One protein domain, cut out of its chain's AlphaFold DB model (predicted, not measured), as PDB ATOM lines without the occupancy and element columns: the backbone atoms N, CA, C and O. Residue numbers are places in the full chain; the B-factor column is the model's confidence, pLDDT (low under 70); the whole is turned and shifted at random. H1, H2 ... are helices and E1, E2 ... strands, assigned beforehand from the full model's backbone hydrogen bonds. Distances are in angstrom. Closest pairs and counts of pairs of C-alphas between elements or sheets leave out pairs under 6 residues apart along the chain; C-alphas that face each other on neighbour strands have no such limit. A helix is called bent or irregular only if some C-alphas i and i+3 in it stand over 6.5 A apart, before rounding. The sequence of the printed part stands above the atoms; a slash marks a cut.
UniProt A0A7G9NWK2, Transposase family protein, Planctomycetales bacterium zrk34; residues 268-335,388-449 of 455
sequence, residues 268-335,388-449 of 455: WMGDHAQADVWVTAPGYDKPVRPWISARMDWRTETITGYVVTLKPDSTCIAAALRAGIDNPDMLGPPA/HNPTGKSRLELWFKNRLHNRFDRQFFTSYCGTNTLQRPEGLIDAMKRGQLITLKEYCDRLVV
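This is residues 268 to 335 and 388 to 449 of the 455 residues of the protein "Transposase family protein" of Planctomycetales bacterium zrk34 (UniProt A0A7G9NWK2). A small, twisted sheet of three strands lies between two helices, H1 slantwise over one face and H2 slantwise over the other, making three layers. H4 packs near E3, while H3 lies far out at one end. The 130 printed residues hold E1, E2, E3, H1, H2, H3 and H4 in that order, of mixed class; the sheet E1 - E2 - E3 is antiparallel and a meander, each strand the antiparallel neighbour of the one before. The whole is compact, with a radius of gyration of the C-alphas of 15.5 A, yet elongated, spanning 49 by 31 by 27 A.

E1, residues 268 to 274, begins at C-alpha (38.494, -17.253, 35.858) and measures 19.9 A. E2 is residues 291 to 297, 19.7 A, and E3 residues 303 to 309, 16.6 A. H1 is residues 314 to 325, 16.7 A. H2, residues 394 to 412, 24.9 A, is only just irregular: C-alphas 406 and 409 are 6.6 A apart. H3 is residues 428 to 433, and H4, residues 440 to 449, ends at C-alpha (43.446, -22.564, 16.014).

In the hairpin E1 and E2, N 269 and O 296 are 2.8 A apart, and in the hairpin E2 and E3, N 291 and O 309 are 2.7 A apart, both within hydrogen-bond range. H1 is on the sheet at a height of 7.3 A, over E2 and E3; its closest C-alphas to E3 are Gly 305 and Gly 324, 3.7 A. H2, on the opposite face at 8.8 A, has its closest C-alphas to E1 at Ala 273 and Phe 400, 6.8 A. H4 is on the sheet, its closest C-alphas to E3 being Val 308 and Cys 444, 7.0 A. H2 and H4 are close but not clearly touching, the C-alphas of Phe 408 and Leu 447 being 7.7 A apart. H3 is not on the sheet. Every O i to N i+4 pair is within range in H1 and H3, but 10 of 15 in H2 and 4 of 6 in H4.

The two farthest C-alphas, of Ala 335 and Arg 434, are 49.1 A apart. Residues 336 to 387 are not printed, a gap of 25.0 A between C-alphas 335 and 388. The links E1 to E2 and H2 to H3 are long. Residues 388 to 393 and 449 of the model have pLDDT under 70.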
ATOM      1  N   TRP A 268      37.480 -16.681  36.747       93.00
ATOM      2  CA  TRP A 268      38.494 -17.253  35.858       93.00
ATOM      3  C   TRP A 268      39.318 -18.335  36.555       93.00
ATOM      4  O   TRP A 268      39.948 -18.103  37.585       93.00
ATOM      5  N   MET A 269      39.382 -19.520  35.959       91.75
ATOM      6  CA  MET A 269      40.248 -20.616  36.391       91.75
ATOM      7  C   MET A 269      41.632 -20.504  35.752       91.75
ATOM      8  O   MET A 269      41.737 -20.236  34.558       91.75
ATOM      9  N   GLY A 270      42.690 -20.739  36.530       89.94
ATOM     10  CA  GLY A 270      44.069 -20.843  36.035       89.94
ATOM     11  C   GLY A 270      44.667 -22.236  36.222       89.94
ATOM     12  O   GLY A 270      44.455 -22.851  37.275       89.94
ATOM     13  N   ASP A 271      45.402 -22.716  35.213       89.19
ATOM     14  CA  ASP A 271      46.218 -23.938  35.283       89.19
ATOM     15  C   ASP A 271      47.360 -23.948  34.232       89.19
ATOM     16  O   ASP A 271      47.355 -23.171  33.267       89.19
ATOM     17  N   HIS A 272      48.354 -24.819  34.435       90.31
ATOM     18  CA  HIS A 272      49.481 -25.063  33.531       90.31
ATOM     19  C   HIS A 272      49.413 -26.468  32.923       90.31
ATOM     20  O   HIS A 272      49.265 -27.451  33.641       90.31
ATOM     21  N   ALA A 273      49.662 -26.591  31.619       91.25
ATOM     22  CA  ALA A 273      49.802 -27.884  30.950       91.25
ATOM     23  C   ALA A 273      51.070 -27.944  30.096       91.25
ATOM     24  O   ALA A 273      51.424 -26.980  29.418       91.25
ATOM     25  N   GLN A 274      51.753 -29.088  30.103       94.00
ATOM     26  CA  GLN A 274      52.893 -29.326  29.223       94.00
ATOM     27  C   GLN A 274      52.403 -29.898  27.894       94.00
ATOM     28  O   GLN A 274      51.800 -30.965  27.875       94.00
ATOM     29  N   ALA A 275      52.705 -29.238  26.778       93.12
ATOM     30  CA  ALA A 275      52.331 -29.705  25.444       93.12
ATOM     31  C   ALA A 275      52.922 -31.086  25.143       93.12
ATOM     32  O   ALA A 275      54.077 -31.354  25.484       93.12
ATOM     33  N   ASP A 276      52.187 -31.956  24.454       93.56
ATOM     34  CA  ASP A 276      52.628 -33.308  24.071       93.56
ATOM     35  C   ASP A 276      53.486 -33.315  22.792       93.56
ATOM     36  O   ASP A 276      53.547 -34.311  22.069       93.56
ATOM     37  N   VAL A 277      54.190 -32.216  22.514       91.69
ATOM     38  CA  VAL A 277      54.944 -31.980  21.275       91.69
ATOM     39  C   VAL A 277      56.366 -31.529  21.595       91.69
ATOM     40  O   VAL A 277      56.576 -30.637  22.416       91.69
ATOM     41  N   TRP A 278      57.354 -32.129  20.927       92.88
ATOM     42  CA  TRP A 278      58.737 -31.648  20.975       92.88
ATOM     43  C   TRP A 278      58.942 -30.496  19.995       92.88
ATOM     44  O   TRP A 278      58.619 -30.624  18.810       92.88
ATOM     45  N   VAL A 279      59.532 -29.406  20.484       92.69
ATOM     46  CA  VAL A 279      59.861 -28.219  19.689       92.69
ATOM     47  C   VAL A 279      61.337 -27.863  19.819       92.69
ATOM     48  O   VAL A 279      61.980 -28.157  20.832       92.69
ATOM     49  N   THR A 280      61.877 -27.204  18.800       93.50
ATOM     50  CA  THR A 280      63.166 -26.508  18.898       93.50
ATOM     51  C   THR A 280      62.936 -25.090  19.412       93.50
ATOM     52  O   THR A 280      61.998 -24.405  18.999       93.50
ATOM     53  N   ALA A 281      63.767 -24.641  20.351       91.50
ATOM     54  CA  ALA A 281      63.636 -23.324  20.963       91.50
ATOM     55  C   ALA A 281      64.978 -22.576  20.937       91.50
ATOM     56  O   ALA A 281      66.020 -23.202  21.146       91.50
ATOM     57  N   PRO A 282      64.980 -21.249  20.710       89.69
ATOM     58  CA  PRO A 282      66.200 -20.453  20.789       89.69
ATOM     59  C   PRO A 282      66.886 -20.607  22.153       89.69
ATOM     60  O   PRO A 282      66.227 -20.532  23.189       89.69
ATOM     61  N   GLY A 283      68.205 -20.814  22.151       87.94
ATOM     62  CA  GLY A 283      68.996 -20.981  23.376       87.94
ATOM     63  C   GLY A 283      68.953 -22.381  24.002       87.94
ATOM     64  O   GLY A 283      69.481 -22.555  25.098       87.94
ATOM     65  N   TYR A 284      68.351 -23.372  23.333       88.06
ATOM     66  CA  TYR A 284      68.333 -24.768  23.774       88.06
ATOM     67  C   TYR A 284      68.927 -25.689  22.703       88.06
ATOM     68  O   TYR A 284      68.412 -25.767  21.591       88.06
ATOM     69  N   ASP A 285      69.966 -26.446  23.068       86.12
ATOM     70  CA  ASP A 285      70.628 -27.398  22.157       86.12
ATOM     71  C   ASP A 285      69.805 -28.668  21.911       86.12
ATOM     72  O   ASP A 285      69.999 -29.384  20.929       86.12
ATOM     73  N   LYS A 286      68.897 -28.986  22.838       89.38
ATOM     74  CA  LYS A 286      68.034 -30.166  22.774       89.38
ATOM     75  C   LYS A 286      66.579 -29.740  22.615       89.38
ATOM     76  O   LYS A 286      66.185 -28.737  23.209       89.38
ATOM     77  N   PRO A 287      65.763 -30.521  21.887       90.44
ATOM     78  CA  PRO A 287      64.330 -30.292  21.825       90.44
ATOM     79  C   PRO A 287      63.712 -30.270  23.220       90.44
ATOM     80  O   PRO A 287      64.081 -31.064  24.088       90.44
ATOM     81  N   VAL A 288      62.744 -29.384  23.410       93.19
ATOM     82  CA  VAL A 288      62.023 -29.191  24.671       93.19
ATOM     83  C   VAL A 288      60.523 -29.287  24.434       93.19
ATOM     84  O   VAL A 288      60.053 -29.180  23.303       93.19
ATOM     85  N   ARG A 289      59.762 -29.516  25.503       93.44
ATOM     86  CA  ARG A 289      58.297 -29.481  25.472       93.44
ATOM     87  C   ARG A 289      57.829 -28.173  26.108       93.44
ATOM     88  O   ARG A 289      58.148 -27.964  27.284       93.44
ATOM     89  N   PRO A 290      57.124 -27.301  25.371       94.44
ATOM     90  CA  PRO A 290      56.639 -26.053  25.929       94.44
ATOM     91  C   PRO A 290      55.508 -26.307  26.930       94.44
ATOM     92  O   PRO A 290      54.812 -27.322  26.889       94.44
ATOM     93  N   TRP A 291      55.336 -25.353  27.826       94.25
ATOM     94  CA  TRP A 291      54.247 -25.248  28.776       94.25
ATOM     95  C   TRP A 291      53.282 -24.163  28.323       94.25
ATOM     96  O   TRP A 291      53.692 -23.132  27.796       94.25
ATOM     97  N   ILE A 292      52.001 -24.389  28.561       93.12
ATOM     98  CA  ILE A 292      50.936 -23.426  28.320       93.12
ATOM     99  C   ILE A 292      50.325 -23.098  29.670       93.12
ATOM    100  O   ILE A 292      49.898 -23.989  30.398       93.12
ATOM    101  N   SER A 293      50.303 -21.812  29.997       92.62
ATOM    102  CA  SER A 293      49.608 -21.285  31.171       92.62
ATOM    103  C   SER A 293      48.382 -20.555  30.663       92.62
ATOM    104  O   SER A 293      48.542 -19.618  29.883       92.62
ATOM    105  N   ALA A 294      47.188 -20.987  31.051       92.69
ATOM    106  CA  ALA A 294      45.950 -20.441  30.506       92.69
ATOM    107  C   ALA A 294      44.989 -19.998  31.608       92.69
ATOM    108  O   ALA A 294      44.993 -20.535  32.718       92.69
ATOM    109  N   ARG A 295      44.160 -19.013  31.267       92.75
ATOM    110  CA  ARG A 295      43.000 -18.554  32.023       92.75
ATOM    111  C   ARG A 295      41.742 -18.923  31.259       92.75
ATOM    112  O   ARG A 295      41.663 -18.686  30.059       92.75
ATOM    113  N   MET A 296      40.777 -19.507  31.951       92.88
ATOM    114  CA  MET A 296      39.497 -19.912  31.386       92.88
ATOM    115  C   MET A 296      38.360 -19.295  32.181       92.88
ATOM    116  O   MET A 296      38.333 -19.438  33.401       92.88
ATOM    117  N   ASP A 297      37.402 -18.684  31.497       92.12
ATOM    118  CA  ASP A 297      36.155 -18.253  32.118       92.12
ATOM    119  C   ASP A 297      35.284 -19.466  32.481       92.12
ATOM    120  O   ASP A 297      35.108 -20.388  31.681       92.12
ATOM    121  N   TRP A 298      34.747 -19.483  33.702       90.44
ATOM    122  CA  TRP A 298      33.967 -20.610  34.215       90.44
ATOM    123  C   TRP A 298      32.694 -20.873  33.408       90.44
ATOM    124  O   TRP A 298      32.369 -22.027  33.119       90.44
ATOM    125  N   ARG A 299      31.962 -19.805  33.076       89.62
ATOM    126  CA  ARG A 299      30.607 -19.874  32.521       89.62
ATOM    127  C   ARG A 299      30.602 -20.236  31.043       89.62
ATOM    128  O   ARG A 299      29.719 -20.966  30.592       89.62
ATOM    129  N   THR A 300      31.550 -19.685  30.297       88.62
ATOM    130  CA  THR A 300      31.655 -19.828  28.838       88.62
ATOM    131  C   THR A 300      32.643 -20.914  28.414       88.62
ATOM    132  O   THR A 300      32.596 -21.363  27.272       88.62
ATOM    133  N   GLU A 301      33.532 -21.346  29.318       88.19
ATOM    134  CA  GLU A 301      34.680 -22.222  29.029       88.19
ATOM    135  C   GLU A 301      35.634 -21.652  27.960       88.19
ATOM    136  O   GLU A 301      36.458 -22.374  27.390       88.19
ATOM    137  N   THR A 302      35.550 -20.348  27.686       88.75
ATOM    138  CA  THR A 302      36.449 -19.655  26.767       88.75
ATOM    139  C   THR A 302      37.798 -19.416  27.439       88.75
ATOM    140  O   THR A 302      37.868 -19.012  28.602       88.75
ATOM    141  N   ILE A 303      38.890 -19.658  26.705       91.81
ATOM    142  CA  ILE A 303      40.227 -19.260  27.152       91.81
ATOM    143  C   ILE A 303      40.335 -17.744  27.009       91.81
ATOM    144  O   ILE A 303      40.372 -17.230  25.895       91.81
ATOM    145  N   THR A 304      40.371 -17.037  28.133       92.19
ATOM    146  CA  THR A 304      40.398 -15.572  28.150       92.19
ATOM    147  C   THR A 304      41.780 -15.046  27.787       92.19
ATOM    148  O   THR A 304      41.901 -14.128  26.980       92.19
ATOM    149  N   GLY A 305      42.828 -15.689  28.310       92.25
ATOM    150  CA  GLY A 305      44.223 -15.370  28.028       92.25
ATOM    151  C   GLY A 305      45.152 -16.550  28.287       92.25
ATOM    152  O   GLY A 305      44.869 -17.423  29.108       92.25
ATOM    153  N   TYR A 306      46.280 -16.596  27.583       93.69
ATOM    154  CA  TYR A 306      47.269 -17.660  27.729       93.69
ATOM    155  C   TYR A 306      48.680 -17.165  27.414       93.69
ATOM    156  O   TYR A 306      48.873 -16.146  26.753       93.69
ATOM    157  N   VAL A 307      49.680 -17.916  27.865       93.31
ATOM    158  CA  VAL A 307      51.080 -17.724  27.481       93.31
ATOM    159  C   VAL A 307      51.760 -19.075  27.281       93.31
ATOM    160  O   VAL A 307      51.522 -20.021  28.037       93.31
ATOM    161  N   VAL A 308      52.617 -19.157  26.262       93.62
ATOM    162  CA  VAL A 308      53.468 -20.323  25.999       93.62
ATOM    163  C   VAL A 308      54.869 -20.037  26.527       93.62
ATOM    164  O   VAL A 308      55.491 -19.050  26.136       93.62
ATOM    165  N   THR A 309      55.376 -20.893  27.408       91.56
ATOM    166  CA  THR A 309      56.696 -20.740  28.032       91.56
ATOM    167  C   THR A 309      57.448 -22.063  28.049       91.56
ATOM    168  O   THR A 309      56.894 -23.117  27.767       91.56
ATOM    169  N   LEU A 310      58.747 -22.040  28.337       92.00
ATOM    170  CA  LEU A 310      59.536 -23.276  28.477       92.00
ATOM    171  C   LEU A 310      59.599 -23.769  29.924       92.00
ATOM    172  O   LEU A 310      59.934 -24.923  30.178       92.00
ATOM    173  N   LYS A 311      59.254 -22.893  30.869       89.06
ATOM    174  CA  LYS A 311      59.198 -23.175  32.295       89.06
ATOM    175  C   LYS A 311      57.978 -22.455  32.879       89.06
ATOM    176  O   LYS A 311      57.899 -21.239  32.716       89.06
ATOM    177  N   PRO A 312      57.046 -23.168  33.530       87.88
ATOM    178  CA  PRO A 312      55.926 -22.537  34.208       87.88
ATOM    179  C   PRO A 312      56.419 -21.915  35.519       87.88
ATOM    180  O   PRO A 312      57.211 -22.520  36.245       87.88
ATOM    181  N   ASP A 313      55.986 -20.689  35.793       89.19
ATOM    182  CA  ASP A 313      56.236 -19.972  37.042       89.19
ATOM    183  C   ASP A 313      55.133 -18.929  37.300       89.19
ATOM    184  O   ASP A 313      54.209 -18.749  36.500       89.19
ATOM    185  N   SER A 314      55.237 -18.201  38.414       86.00
ATOM    186  CA  SER A 314      54.289 -17.139  38.771       86.00
ATOM    187  C   SER A 314      54.200 -16.000  37.755       86.00
ATOM    188  O   SER A 314      53.146 -15.377  37.618       86.00
ATOM    189  N   THR A 315      55.278 -15.731  37.021       89.06
ATOM    190  CA  THR A 315      55.304 -14.705  35.971       89.06
ATOM    191  C   THR A 315      54.434 -15.130  34.797       89.06
ATOM    192  O   THR A 315      53.704 -14.309  34.247       89.06
ATOM    193  N   CYS A 316      54.448 -16.419  34.450       90.06
ATOM    194  CA  CYS A 316      53.587 -16.980  33.411       90.06
ATOM    195  C   CYS A 316      52.102 -16.835  33.775       90.06
ATOM    196  O   CYS A 316      51.284 -16.480  32.930       90.06
ATOM    197  N   ILE A 317      51.759 -17.056  35.048       89.25
ATOM    198  CA  ILE A 317      50.392 -16.892  35.568       89.25
ATOM    199  C   ILE A 317      49.927 -15.433  35.434       89.25
ATOM    200  O   ILE A 317      48.803 -15.176  34.991       89.25
ATOM    201  N   ALA A 318      50.792 -14.477  35.793       90.75
ATOM    202  CA  ALA A 318      50.521 -13.048  35.650       90.75
ATOM    203  C   ALA A 318      50.413 -12.624  34.176       90.75
ATOM    204  O   ALA A 318      49.525 -11.852  33.821       90.75
ATOM    205  N   ALA A 319      51.279 -13.150  33.306       92.38
ATOM    206  CA  ALA A 319      51.257 -12.865  31.875       92.38
ATOM    207  C   ALA A 319      49.979 -13.392  31.205       92.38
ATOM    208  O   ALA A 319      49.369 -12.666  30.425       92.38
ATOM    209  N   ALA A 320      49.533 -14.605  31.549       92.56
ATOM    210  CA  ALA A 320      48.268 -15.153  31.060       92.56
ATOM    211  C   ALA A 320      47.059 -14.339  31.547       92.56
ATOM    212  O   ALA A 320      46.136 -14.097  30.774       92.56
ATOM    213  N   LEU A 321      47.073 -13.888  32.810       92.88
ATOM    214  CA  LEU A 321      46.035 -13.004  33.345       92.88
ATOM    215  C   LEU A 321      45.987 -11.682  32.578       92.88
ATOM    216  O   LEU A 321      44.923 -11.288  32.116       92.88
ATOM    217  N   ARG A 322      47.141 -11.028  32.405       93.38
ATOM    218  CA  ARG A 322      47.242  -9.786  31.638       93.38
ATOM    219  C   ARG A 322      46.740  -9.973  30.207       93.38
ATOM    220  O   ARG A 322      45.956  -9.158  29.751       93.38
ATOM    221  N   ALA A 323      47.152 -11.045  29.529       91.94
ATOM    222  CA  ALA A 323      46.700 -11.337  28.172       91.94
ATOM    223  C   ALA A 323      45.171 -11.455  28.080       91.94
ATOM    224  O   ALA A 323      44.604 -11.058  27.071       91.94
ATOM    225  N   GLY A 324      44.513 -11.969  29.126       91.69
ATOM    226  CA  GLY A 324      43.054 -12.028  29.187       91.69
ATOM    227  C   GLY A 324      42.394 -10.694  29.517       91.69
ATOM    228  O   GLY A 324      41.353 -10.387  28.953       91.69
ATOM    229  N   ILE A 325      42.993  -9.889  30.395       92.31
ATOM    230  CA  ILE A 325      42.489  -8.546  30.731       92.31
ATOM    231  C   ILE A 325      42.598  -7.603  29.528       92.31
ATOM    232  O   ILE A 325      41.679  -6.837  29.264       92.31
ATOM    233  N   ASP A 326      43.714  -7.678  28.800       91.19
ATOM    234  CA  ASP A 326      43.987  -6.863  27.614       91.19
ATOM    235  C   ASP A 326      43.203  -7.362  26.376       91.19
ATOM    236  O   ASP A 326      43.251  -6.727  25.320       91.19
ATOM    237  N   ASN A 327      42.496  -8.497  26.473       87.19
ATOM    238  CA  ASN A 327      41.719  -9.061  25.373       87.19
ATOM    239  C   ASN A 327      40.415  -8.260  25.173       87.19
ATOM    240  O   ASN A 327      39.566  -8.262  26.068       87.19
ATOM    241  N   PRO A 328      40.209  -7.612  24.010       84.19
ATOM    242  CA  PRO A 328      39.031  -6.778  23.761       84.19
ATOM    243  C   PRO A 328      37.718  -7.566  23.687       84.19
ATOM    244  O   PRO A 328      36.655  -6.976  23.862       84.19
ATOM    245  N   ASP A 329      37.780  -8.878  23.442       83.81
ATOM    246  CA  ASP A 329      36.602  -9.751  23.422       83.81
ATOM    247  C   ASP A 329      36.136 -10.129  24.843       83.81
ATOM    248  O   ASP A 329      35.075 -10.733  25.013       83.81
ATOM    249  N   MET A 330      36.925  -9.791  25.869       83.31
ATOM    250  CA  MET A 330      36.623 -10.052  27.276       83.31
ATOM    251  C   MET A 330      36.067  -8.803  27.963       83.31
ATOM    252  O   MET A 330      36.333  -7.670  27.571       83.31
ATOM    253  N   LEU A 331      35.325  -8.999  29.055       84.50
ATOM    254  CA  LEU A 331      34.699  -7.909  29.819       84.50
ATOM    255  C   LEU A 331      35.669  -7.247  30.825       84.50
ATOM    256  O   LEU A 331      35.239  -6.705  31.842       84.50
ATOM    257  N   GLY A 332      36.979  -7.294  30.555       88.12
ATOM    258  CA  GLY A 332      38.027  -6.837  31.470       88.12
ATOM    259  C   GLY A 332      38.353  -7.849  32.583       88.12
ATOM    260  O   GLY A 332      38.129  -9.049  32.405       88.12
ATOM    261  N   PRO A 333      38.926  -7.410  33.722       92.06
ATOM    262  CA  PRO A 333      39.362  -8.314  34.785       92.06
ATOM    263  C   PRO A 333      38.193  -9.062  35.446       92.06
ATOM    264  O   PRO A 333      37.114  -8.489  35.602       92.06
ATOM    265  N   PRO A 334      38.398 -10.325  35.867       94.12
ATOM    266  CA  PRO A 334      37.372 -11.092  36.562       94.12
ATOM    267  C   PRO A 334      37.210 -10.635  38.011       94.12
ATOM    268  O   PRO A 334      38.162 -10.159  38.629       94.12
ATOM    269  N   ALA A 335      36.045 -10.890  38.606       93.00
ATOM    270  CA  ALA A 335      35.841 -10.650  40.037       93.00
ATOM    271  C   ALA A 335      36.644 -11.636  40.907       93.00
ATOM    272  O   ALA A 335      37.128 -11.290  41.991       93.00
ATOM    273  N   HIS A 388      44.639 -31.695  47.411       53.28
ATOM    274  CA  HIS A 388      44.214 -33.070  47.102       53.28
ATOM    275  C   HIS A 388      42.725 -33.232  46.736       53.28
ATOM    276  O   HIS A 388      42.201 -34.346  46.835       53.28
ATOM    277  N   ASN A 389      42.044 -32.168  46.290       59.06
ATOM    278  CA  ASN A 389      40.715 -32.264  45.684       59.06
ATOM    279  C   ASN A 389      40.787 -32.176  44.140       59.06
ATOM    280  O   ASN A 389      40.675 -31.079  43.592       59.06
ATOM    281  N   PRO A 390      40.921 -33.310  43.424       50.12
ATOM    282  CA  PRO A 390      41.057 -33.331  41.962       50.12
ATOM    283  C   PRO A 390      39.793 -32.879  41.209       50.12
ATOM    284  O   PRO A 390      39.825 -32.706  39.998       50.12
ATOM    285  N   THR A 391      38.654 -32.704  41.891       53.94
ATOM    286  CA  THR A 391      37.377 -32.379  41.227       53.94
ATOM    287  C   THR A 391      37.090 -30.883  41.125       53.94
ATOM    288  O   THR A 391      36.283 -30.480  40.294       53.94
ATOM    289  N   GLY A 392      37.767 -30.039  41.912       54.66
ATOM    290  CA  GLY A 392      37.439 -28.610  42.007       54.66
ATOM    291  C   GLY A 392      37.759 -27.777  40.759       54.66
ATOM    292  O   GLY A 392      37.231 -26.680  40.623       54.66
ATOM    293  N   LYS A 393      38.616 -28.277  39.856       63.25
ATOM    294  CA  LYS A 393      39.162 -27.538  38.696       63.25
ATOM    295  C   LYS A 393      39.136 -28.316  37.385       63.25
ATOM    296  O   LYS A 393      39.769 -27.928  36.405       63.25
ATOM    297  N   SER A 394      38.365 -29.398  37.333       70.94
ATOM    298  CA  SER A 394      38.435 -30.361  36.235       70.94
ATOM    299  C   SER A 394      38.119 -29.775  34.853       70.94
ATOM    300  O   SER A 394      38.441 -30.404  33.856       70.94
ATOM    301  N   ARG A 395      37.484 -28.599  34.748       82.81
ATOM    302  CA  ARG A 395      37.103 -27.990  33.460       82.81
ATOM    303  C   ARG A 395      38.309 -27.606  32.603       82.81
ATOM    304  O   ARG A 395      38.402 -28.057  31.464       82.81
ATOM    305  N   LEU A 396      39.252 -26.842  33.156       86.62
ATOM    306  CA  LEU A 396      40.448 -26.428  32.416       86.62
ATOM    307  C   LEU A 396      41.366 -27.627  32.124       86.62
ATOM    308  O   LEU A 396      41.850 -27.773  31.004       86.62
ATOM    309  N   GLU A 397      41.498 -28.565  33.067       85.00
ATOM    310  CA  GLU A 397      42.203 -29.835  32.840       85.00
ATOM    311  C   GLU A 397      41.570 -30.661  31.701       85.00
ATOM    312  O   GLU A 397      42.266 -31.216  30.846       85.00
ATOM    313  N   LEU A 398      40.233 -30.733  31.645       84.56
ATOM    314  CA  LEU A 398      39.501 -31.399  30.565       84.56
ATOM    315  C   LEU A 398      39.671 -30.671  29.232       84.56
ATOM    316  O   LEU A 398      39.762 -31.331  28.194       84.56
ATOM    317  N   TRP A 399      39.728 -29.341  29.245       88.25
ATOM    318  CA  TRP A 399      40.018 -28.554  28.054       88.25
ATOM    319  C   TRP A 399      41.419 -28.869  27.526       88.25
ATOM    320  O   TRP A 399      41.545 -29.230  26.353       88.25
ATOM    321  N   PHE A 400      42.447 -28.869  28.384       89.75
ATOM    322  CA  PHE A 400      43.801 -29.265  27.993       89.75
ATOM    323  C   PHE A 400      43.828 -30.690  27.442       89.75
ATOM    324  O   PHE A 400      44.324 -30.938  26.347       89.75
ATOM    325  N   LYS A 401      43.191 -31.639  28.126       87.62
ATOM    326  CA  LYS A 401      43.121 -33.019  27.645       87.62
ATOM    327  C   LYS A 401      42.457 -33.132  26.268       87.62
ATOM    328  O   LYS A 401      42.967 -33.825  25.390       87.62
ATOM    329  N   ASN A 402      41.304 -32.497  26.071       86.94
ATOM    330  CA  ASN A 402      40.463 -32.733  24.896       86.94
ATOM    331  C   ASN A 402      40.807 -31.839  23.700       86.94
ATOM    332  O   ASN A 402      40.777 -32.314  22.565       86.94
ATOM    333  N   ARG A 403      41.074 -30.551  23.930       87.31
ATOM    334  CA  ARG A 403      41.342 -29.562  22.876       87.31
ATOM    335  C   ARG A 403      42.833 -29.449  22.588       87.31
ATOM    336  O   ARG A 403      43.214 -29.554  21.424       87.31
ATOM    337  N   LEU A 404      43.662 -29.320  23.624       89.38
ATOM    338  CA  LEU A 404      45.109 -29.199  23.451       89.38
ATOM    339  C   LEU A 404      45.742 -30.551  23.084       89.38
ATOM    340  O   LEU A 404      46.200 -30.719  21.961       89.38
ATOM    341  N   HIS A 405      45.710 -31.552  23.961       89.75
ATOM    342  CA  HIS A 405      46.457 -32.797  23.742       89.75
ATOM    343  C   HIS A 405      45.819 -33.703  22.679       89.75
ATOM    344  O   HIS A 405      46.455 -34.079  21.694       89.75
ATOM    345  N   ASN A 406      44.536 -34.047  22.839       85.75
ATOM    346  CA  ASN A 406      43.883 -35.029  21.964       85.75
ATOM    347  C   ASN A 406      43.587 -34.520  20.549       85.75
ATOM    348  O   ASN A 406      43.508 -35.332  19.625       85.75
ATOM    349  N   ARG A 407      43.375 -33.211  20.385       85.31
ATOM    350  CA  ARG A 407      43.102 -32.595  19.083       85.31
ATOM    351  C   ARG A 407      44.335 -31.889  18.551       85.31
ATOM    352  O   ARG A 407      44.897 -32.354  17.571       85.31
ATOM    353  N   PHE A 408      44.777 -30.812  19.193       88.69
ATOM    354  CA  PHE A 408      45.824 -29.970  18.629       88.69
ATOM    355  C   PHE A 408      47.190 -30.674  18.532       88.69
ATOM    356  O   PHE A 408      47.694 -30.910  17.433       88.69
ATOM    357  N   ASP A 409      47.758 -31.083  19.665       89.06
ATOM    358  CA  ASP A 409      49.090 -31.690  19.727       89.06
ATOM    359  C   ASP A 409      49.165 -32.967  18.875       89.06
ATOM    360  O   ASP A 409      50.127 -33.189  18.141       89.06
ATOM    361  N   ARG A 410      48.118 -33.799  18.944       85.69
ATOM    362  CA  ARG A 410      48.071 -35.097  18.265       85.69
ATOM    363  C   ARG A 410      47.827 -35.013  16.755       85.69
ATOM    364  O   ARG A 410      48.284 -35.902  16.041       85.69
ATOM    365  N   GLN A 411      47.078 -34.023  16.263       82.00
ATOM    366  CA  GLN A 411      46.688 -33.966  14.844       82.00
ATOM    367  C   GLN A 411      47.664 -33.169  13.976       82.00
ATOM    368  O   GLN A 411      47.836 -33.507  12.807       82.00
ATOM    369  N   PHE A 412      48.291 -32.119  14.515       80.62
ATOM    370  CA  PHE A 412      49.002 -31.139  13.684       80.62
ATOM    371  C   PHE A 412      50.526 -31.306  13.647       80.62
ATOM    372  O   PHE A 412      51.181 -30.619  12.856       80.62
ATOM    373  N   PHE A 413      51.103 -32.200  14.461       84.56
ATOM    374  CA  PHE A 413      52.555 -32.287  14.635       84.56
ATOM    375  C   PHE A 413      53.101 -33.709  14.514       84.56
ATOM    376  O   PHE A 413      52.702 -34.630  15.222       84.56
ATOM    377  N   THR A 414      54.115 -33.866  13.665       81.94
ATOM    378  CA  THR A 414      54.916 -35.095  13.544       81.94
ATOM    379  C   THR A 414      55.805 -35.336  14.766       81.94
ATOM    380  O   THR A 414      56.192 -36.472  15.031       81.94
ATOM    381  N   SER A 415      56.110 -34.281  15.528       86.31
ATOM    382  CA  SER A 415      56.903 -34.322  16.760       86.31
ATOM    383  C   SER A 415      56.084 -34.613  18.027       86.31
ATOM    384  O   SER A 415      56.593 -34.461  19.143       86.31
ATOM    385  N   TYR A 416      54.832 -35.056  17.870       89.50
ATOM    386  CA  TYR A 416      53.980 -35.522  18.963       89.50
ATOM    387  C   TYR A 416      54.591 -36.731  19.689       89.50
ATOM    388  O   TYR A 416      55.070 -37.684  19.069       89.50
ATOM    389  N   CYS A 417      54.558 -36.707  21.022       86.75
ATOM    390  CA  CYS A 417      55.172 -37.719  21.884       86.75
ATOM    391  C   CYS A 417      54.220 -38.448  22.824       86.75
ATOM    392  O   CYS A 417      54.641 -39.422  23.448       86.75
ATOM    393  N   GLY A 418      52.955 -38.035  22.862       84.44
ATOM    394  CA  GLY A 418      51.953 -38.599  23.754       84.44
ATOM    395  C   GLY A 418      52.124 -38.183  25.209       84.44
ATOM    396  O   GLY A 418      53.218 -37.863  25.669       84.44
ATOM    397  N   THR A 419      51.017 -38.240  25.948       79.81
ATOM    398  CA  THR A 419      50.978 -37.826  27.354       79.81
ATOM    399  C   THR A 419      51.798 -38.759  28.250       79.81
ATOM    400  O   THR A 419      52.401 -38.321  29.225       79.81
ATOM    401  N   ASN A 420      51.870 -40.048  27.892       78.31
ATOM    402  CA  ASN A 420      52.587 -41.092  28.630       78.31
ATOM    403  C   ASN A 420      53.467 -41.932  27.696       78.31
ATOM    404  O   ASN A 420      53.171 -42.066  26.509       78.31
ATOM    405  N   THR A 421      54.468 -42.621  28.256       73.31
ATOM    406  CA  THR A 421      55.411 -43.481  27.513       73.31
ATOM    407  C   THR A 421      54.728 -44.509  26.606       73.31
ATOM    408  O   THR A 421      55.212 -44.768  25.511       73.31
ATOM    409  N   LEU A 422      53.585 -45.065  27.025       78.19
ATOM    410  CA  LEU A 422      52.816 -46.045  26.243       78.19
ATOM    411  C   LEU A 422      52.127 -45.449  25.008       78.19
ATOM    412  O   LEU A 422      51.805 -46.177  24.079       78.19
ATOM    413  N   GLN A 423      51.856 -44.144  25.013       78.69
ATOM    414  CA  GLN A 423      51.178 -43.448  23.916       78.69
ATOM    415  C   GLN A 423      52.163 -42.827  22.920       78.69
ATOM    416  O   GLN A 423      51.742 -42.138  21.989       78.69
ATOM    417  N   ARG A 424      53.465 -43.050  23.122       84.00
ATOM    418  CA  ARG A 424      54.525 -42.488  22.296       84.00
ATOM    419  C   ARG A 424      54.525 -43.142  20.910       84.00
ATOM    420  O   ARG A 424      54.699 -44.357  20.833       84.00
ATOM    421  N   PRO A 425      54.379 -42.371  19.817       84.06
ATOM    422  CA  PRO A 425      54.454 -42.925  18.469       84.06
ATOM    423  C   PRO A 425      55.849 -43.476  18.156       84.06
ATOM    424  O   PRO A 425      56.856 -42.839  18.473       84.06
ATOM    425  N   GLU A 426      55.914 -44.619  17.469       82.50
ATOM    426  CA  GLU A 426      57.182 -45.254  17.074       82.50
ATOM    427  C   GLU A 426      58.010 -44.351  16.144       82.50
ATOM    428  O   GLU A 426      59.211 -44.168  16.347       82.50
ATOM    429  N   GLY A 427      57.350 -43.684  15.190       79.31
ATOM    430  CA  GLY A 427      57.995 -42.799  14.213       79.31
ATOM    431  C   GLY A 427      58.593 -41.507  14.788       79.31
ATOM    432  O   GLY A 427      59.305 -40.799  14.073       79.31
ATOM    433  N   LEU A 428      58.356 -41.193  16.069       82.62
ATOM    434  CA  LEU A 428      58.885 -39.980  16.700       82.62
ATOM    435  C   LEU A 428      60.418 -39.970  16.720       82.62
ATOM    436  O   LEU A 428      61.029 -38.932  16.477       82.62
ATOM    437  N   ILE A 429      61.052 -41.110  17.008       80.69
ATOM    438  CA  ILE A 429      62.520 -41.188  17.092       80.69
ATOM    439  C   ILE A 429      63.144 -40.833  15.736       80.69
ATOM    440  O   ILE A 429      64.117 -40.081  15.677       80.69
ATOM    441  N   ASP A 430      62.547 -41.310  14.648       80.12
ATOM    442  CA  ASP A 430      63.029 -41.041  13.295       80.12
ATOM    443  C   ASP A 430      62.729 -39.610  12.845       80.12
ATOM    444  O   ASP A 430      63.524 -39.019  12.114       80.12
ATOM    445  N   ALA A 431      61.610 -39.022  13.281       77.62
ATOM    446  CA  ALA A 431      61.314 -37.606  13.055       77.62
ATOM    447  C   ALA A 431      62.324 -36.693  13.779       77.62
ATOM    448  O   ALA A 431      62.828 -35.739  13.186       77.62
ATOM    449  N   MET A 432      62.692 -37.033  15.023       81.69
ATOM    450  CA  MET A 432      63.714 -36.313  15.795       81.69
ATOM    451  C   MET A 432      65.098 -36.414  15.142       81.69
ATOM    452  O   MET A 432      65.775 -35.400  14.995       81.69
ATOM    453  N   LYS A 433      65.511 -37.611  14.701       80.44
ATOM    454  CA  LYS A 433      66.805 -37.818  14.020       80.44
ATOM    455  C   LYS A 433      66.907 -37.079  12.685       80.44
ATOM    456  O   LYS A 433      67.983 -36.609  12.336       80.44
ATOM    457  N   ARG A 434      65.798 -36.970  11.947       78.94
ATOM    458  CA  ARG A 434      65.726 -36.244  10.668       78.94
ATOM    459  C   ARG A 434      65.652 -34.721  10.825       78.94
ATOM    460  O   ARG A 434      65.599 -34.027   9.817       78.94
ATOM    461  N   GLY A 435      65.620 -34.201  12.056       74.44
ATOM    462  CA  GLY A 435      65.531 -32.763  12.319       74.44
ATOM    463  C   GLY A 435      64.196 -32.135  11.906       74.44
ATOM    464  O   GLY A 435      64.111 -30.920  11.775       74.44
ATOM    465  N   GLN A 436      63.141 -32.934  11.715       77.19
ATOM    466  CA  GLN A 436      61.813 -32.473  11.280       77.19
ATOM    467  C   GLN A 436      60.963 -31.970  12.457       77.19
ATOM    468  O   GLN A 436      59.776 -32.282  12.569       77.19
ATOM    469  N   LEU A 437      61.590 -31.248  13.382       85.62
ATOM    470  CA  LEU A 437      60.921 -30.691  14.548       85.62
ATOM    471  C   LEU A 437      60.467 -29.274  14.242       85.62
ATOM    472  O   LEU A 437      61.240 -28.465  13.736       85.62
ATOM    473  N   ILE A 438      59.224 -28.982  14.600       89.94
ATOM    474  CA  ILE A 438      58.710 -27.621  14.542       89.94
ATOM    475  C   ILE A 438      59.426 -26.724  15.556       89.94
ATOM    476  O   ILE A 438      59.866 -27.164  16.623       89.94
ATOM    477  N   THR A 439      59.522 -25.447  15.225       92.75
ATOM    478  CA  THR A 439      60.047 -24.423  16.124       92.75
ATOM    479  C   THR A 439      58.997 -24.006  17.152       92.75
ATOM    480  O   THR A 439      57.790 -24.118  16.929       92.75
ATOM    481  N   LEU A 440      59.445 -23.459  18.285       92.19
ATOM    482  CA  LEU A 440      58.555 -22.879  19.292       92.19
ATOM    483  C   LEU A 440      57.659 -21.781  18.697       92.19
ATOM    484  O   LEU A 440      56.486 -21.690  19.043       92.19
ATOM    485  N   LYS A 441      58.193 -20.976  17.769       91.31
ATOM    486  CA  LYS A 441      57.420 -19.936  17.086       91.31
ATOM    487  C   LYS A 441      56.284 -20.542  16.259       91.31
ATOM    488  O   LYS A 441      55.147 -20.112  16.397       91.31
ATOM    489  N   GLU A 442      56.572 -21.568  15.460       90.44
ATOM    490  CA  GLU A 442      55.545 -22.265  14.674       90.44
ATOM    491  C   GLU A 442      54.486 -22.932  15.557       90.44
ATOM    492  O   GLU A 442      53.313 -22.955  15.184       90.44
ATOM    493  N   TYR A 443      54.875 -23.456  16.725       91.62
ATOM    494  CA  TYR A 443      53.920 -23.969  17.706       91.62
ATOM    495  C   TYR A 443      52.952 -22.871  18.157       91.62
ATOM    496  O   TYR A 443      51.737 -23.051  18.070       91.62
ATOM    497  N   CYS A 444      53.482 -21.720  18.584       89.50
ATOM    498  CA  CYS A 444      52.684 -20.576  19.026       89.50
ATOM    499  C   CYS A 444      51.764 -20.044  17.919       89.50
ATOM    500  O   CYS A 444      50.585 -19.818  18.177       89.50
ATOM    501  N   ASP A 445      52.280 -19.902  16.694       87.88
ATOM    502  CA  ASP A 445      51.520 -19.394  15.546       87.88
ATOM    503  C   ASP A 445      50.323 -20.310  15.212       87.88
ATOM    504  O   ASP A 445      49.253 -19.836  14.832       87.88
ATOM    505  N   ARG A 446      50.466 -21.632  15.392       86.81
ATOM    506  CA  ARG A 446      49.385 -22.606  15.144       86.81
ATOM    507  C   ARG A 446      48.428 -22.782  16.322       86.81
ATOM    508  O   ARG A 446      47.288 -23.190  16.107       86.81
ATOM    509  N   LEU A 447      48.858 -22.474  17.546       83.44
ATOM    510  CA  LEU A 447      48.053 -22.640  18.765       83.44
ATOM    511  C   LEU A 447      46.810 -21.735  18.791       83.44
ATOM    512  O   LEU A 447      45.861 -22.025  19.510       83.44
ATOM    513  N   VAL A 448      46.759 -20.694  17.957       70.50
ATOM    514  CA  VAL A 448      45.575 -19.835  17.785       70.50
ATOM    515  C   VAL A 448      44.339 -20.635  17.324       70.50
ATOM    516  O   VAL A 448      43.216 -20.309  17.692       70.50
ATOM    517  N   VAL A 449      44.529 -21.735  16.582       59.84
ATOM    518  CA  VAL A 449      43.446 -22.564  16.014       59.84
ATOM    519  C   VAL A 449      42.557 -23.245  17.073       59.84
ATOM    520  O   VAL A 449      41.339 -23.113  16.986       59.84
TER     521      VAL A 449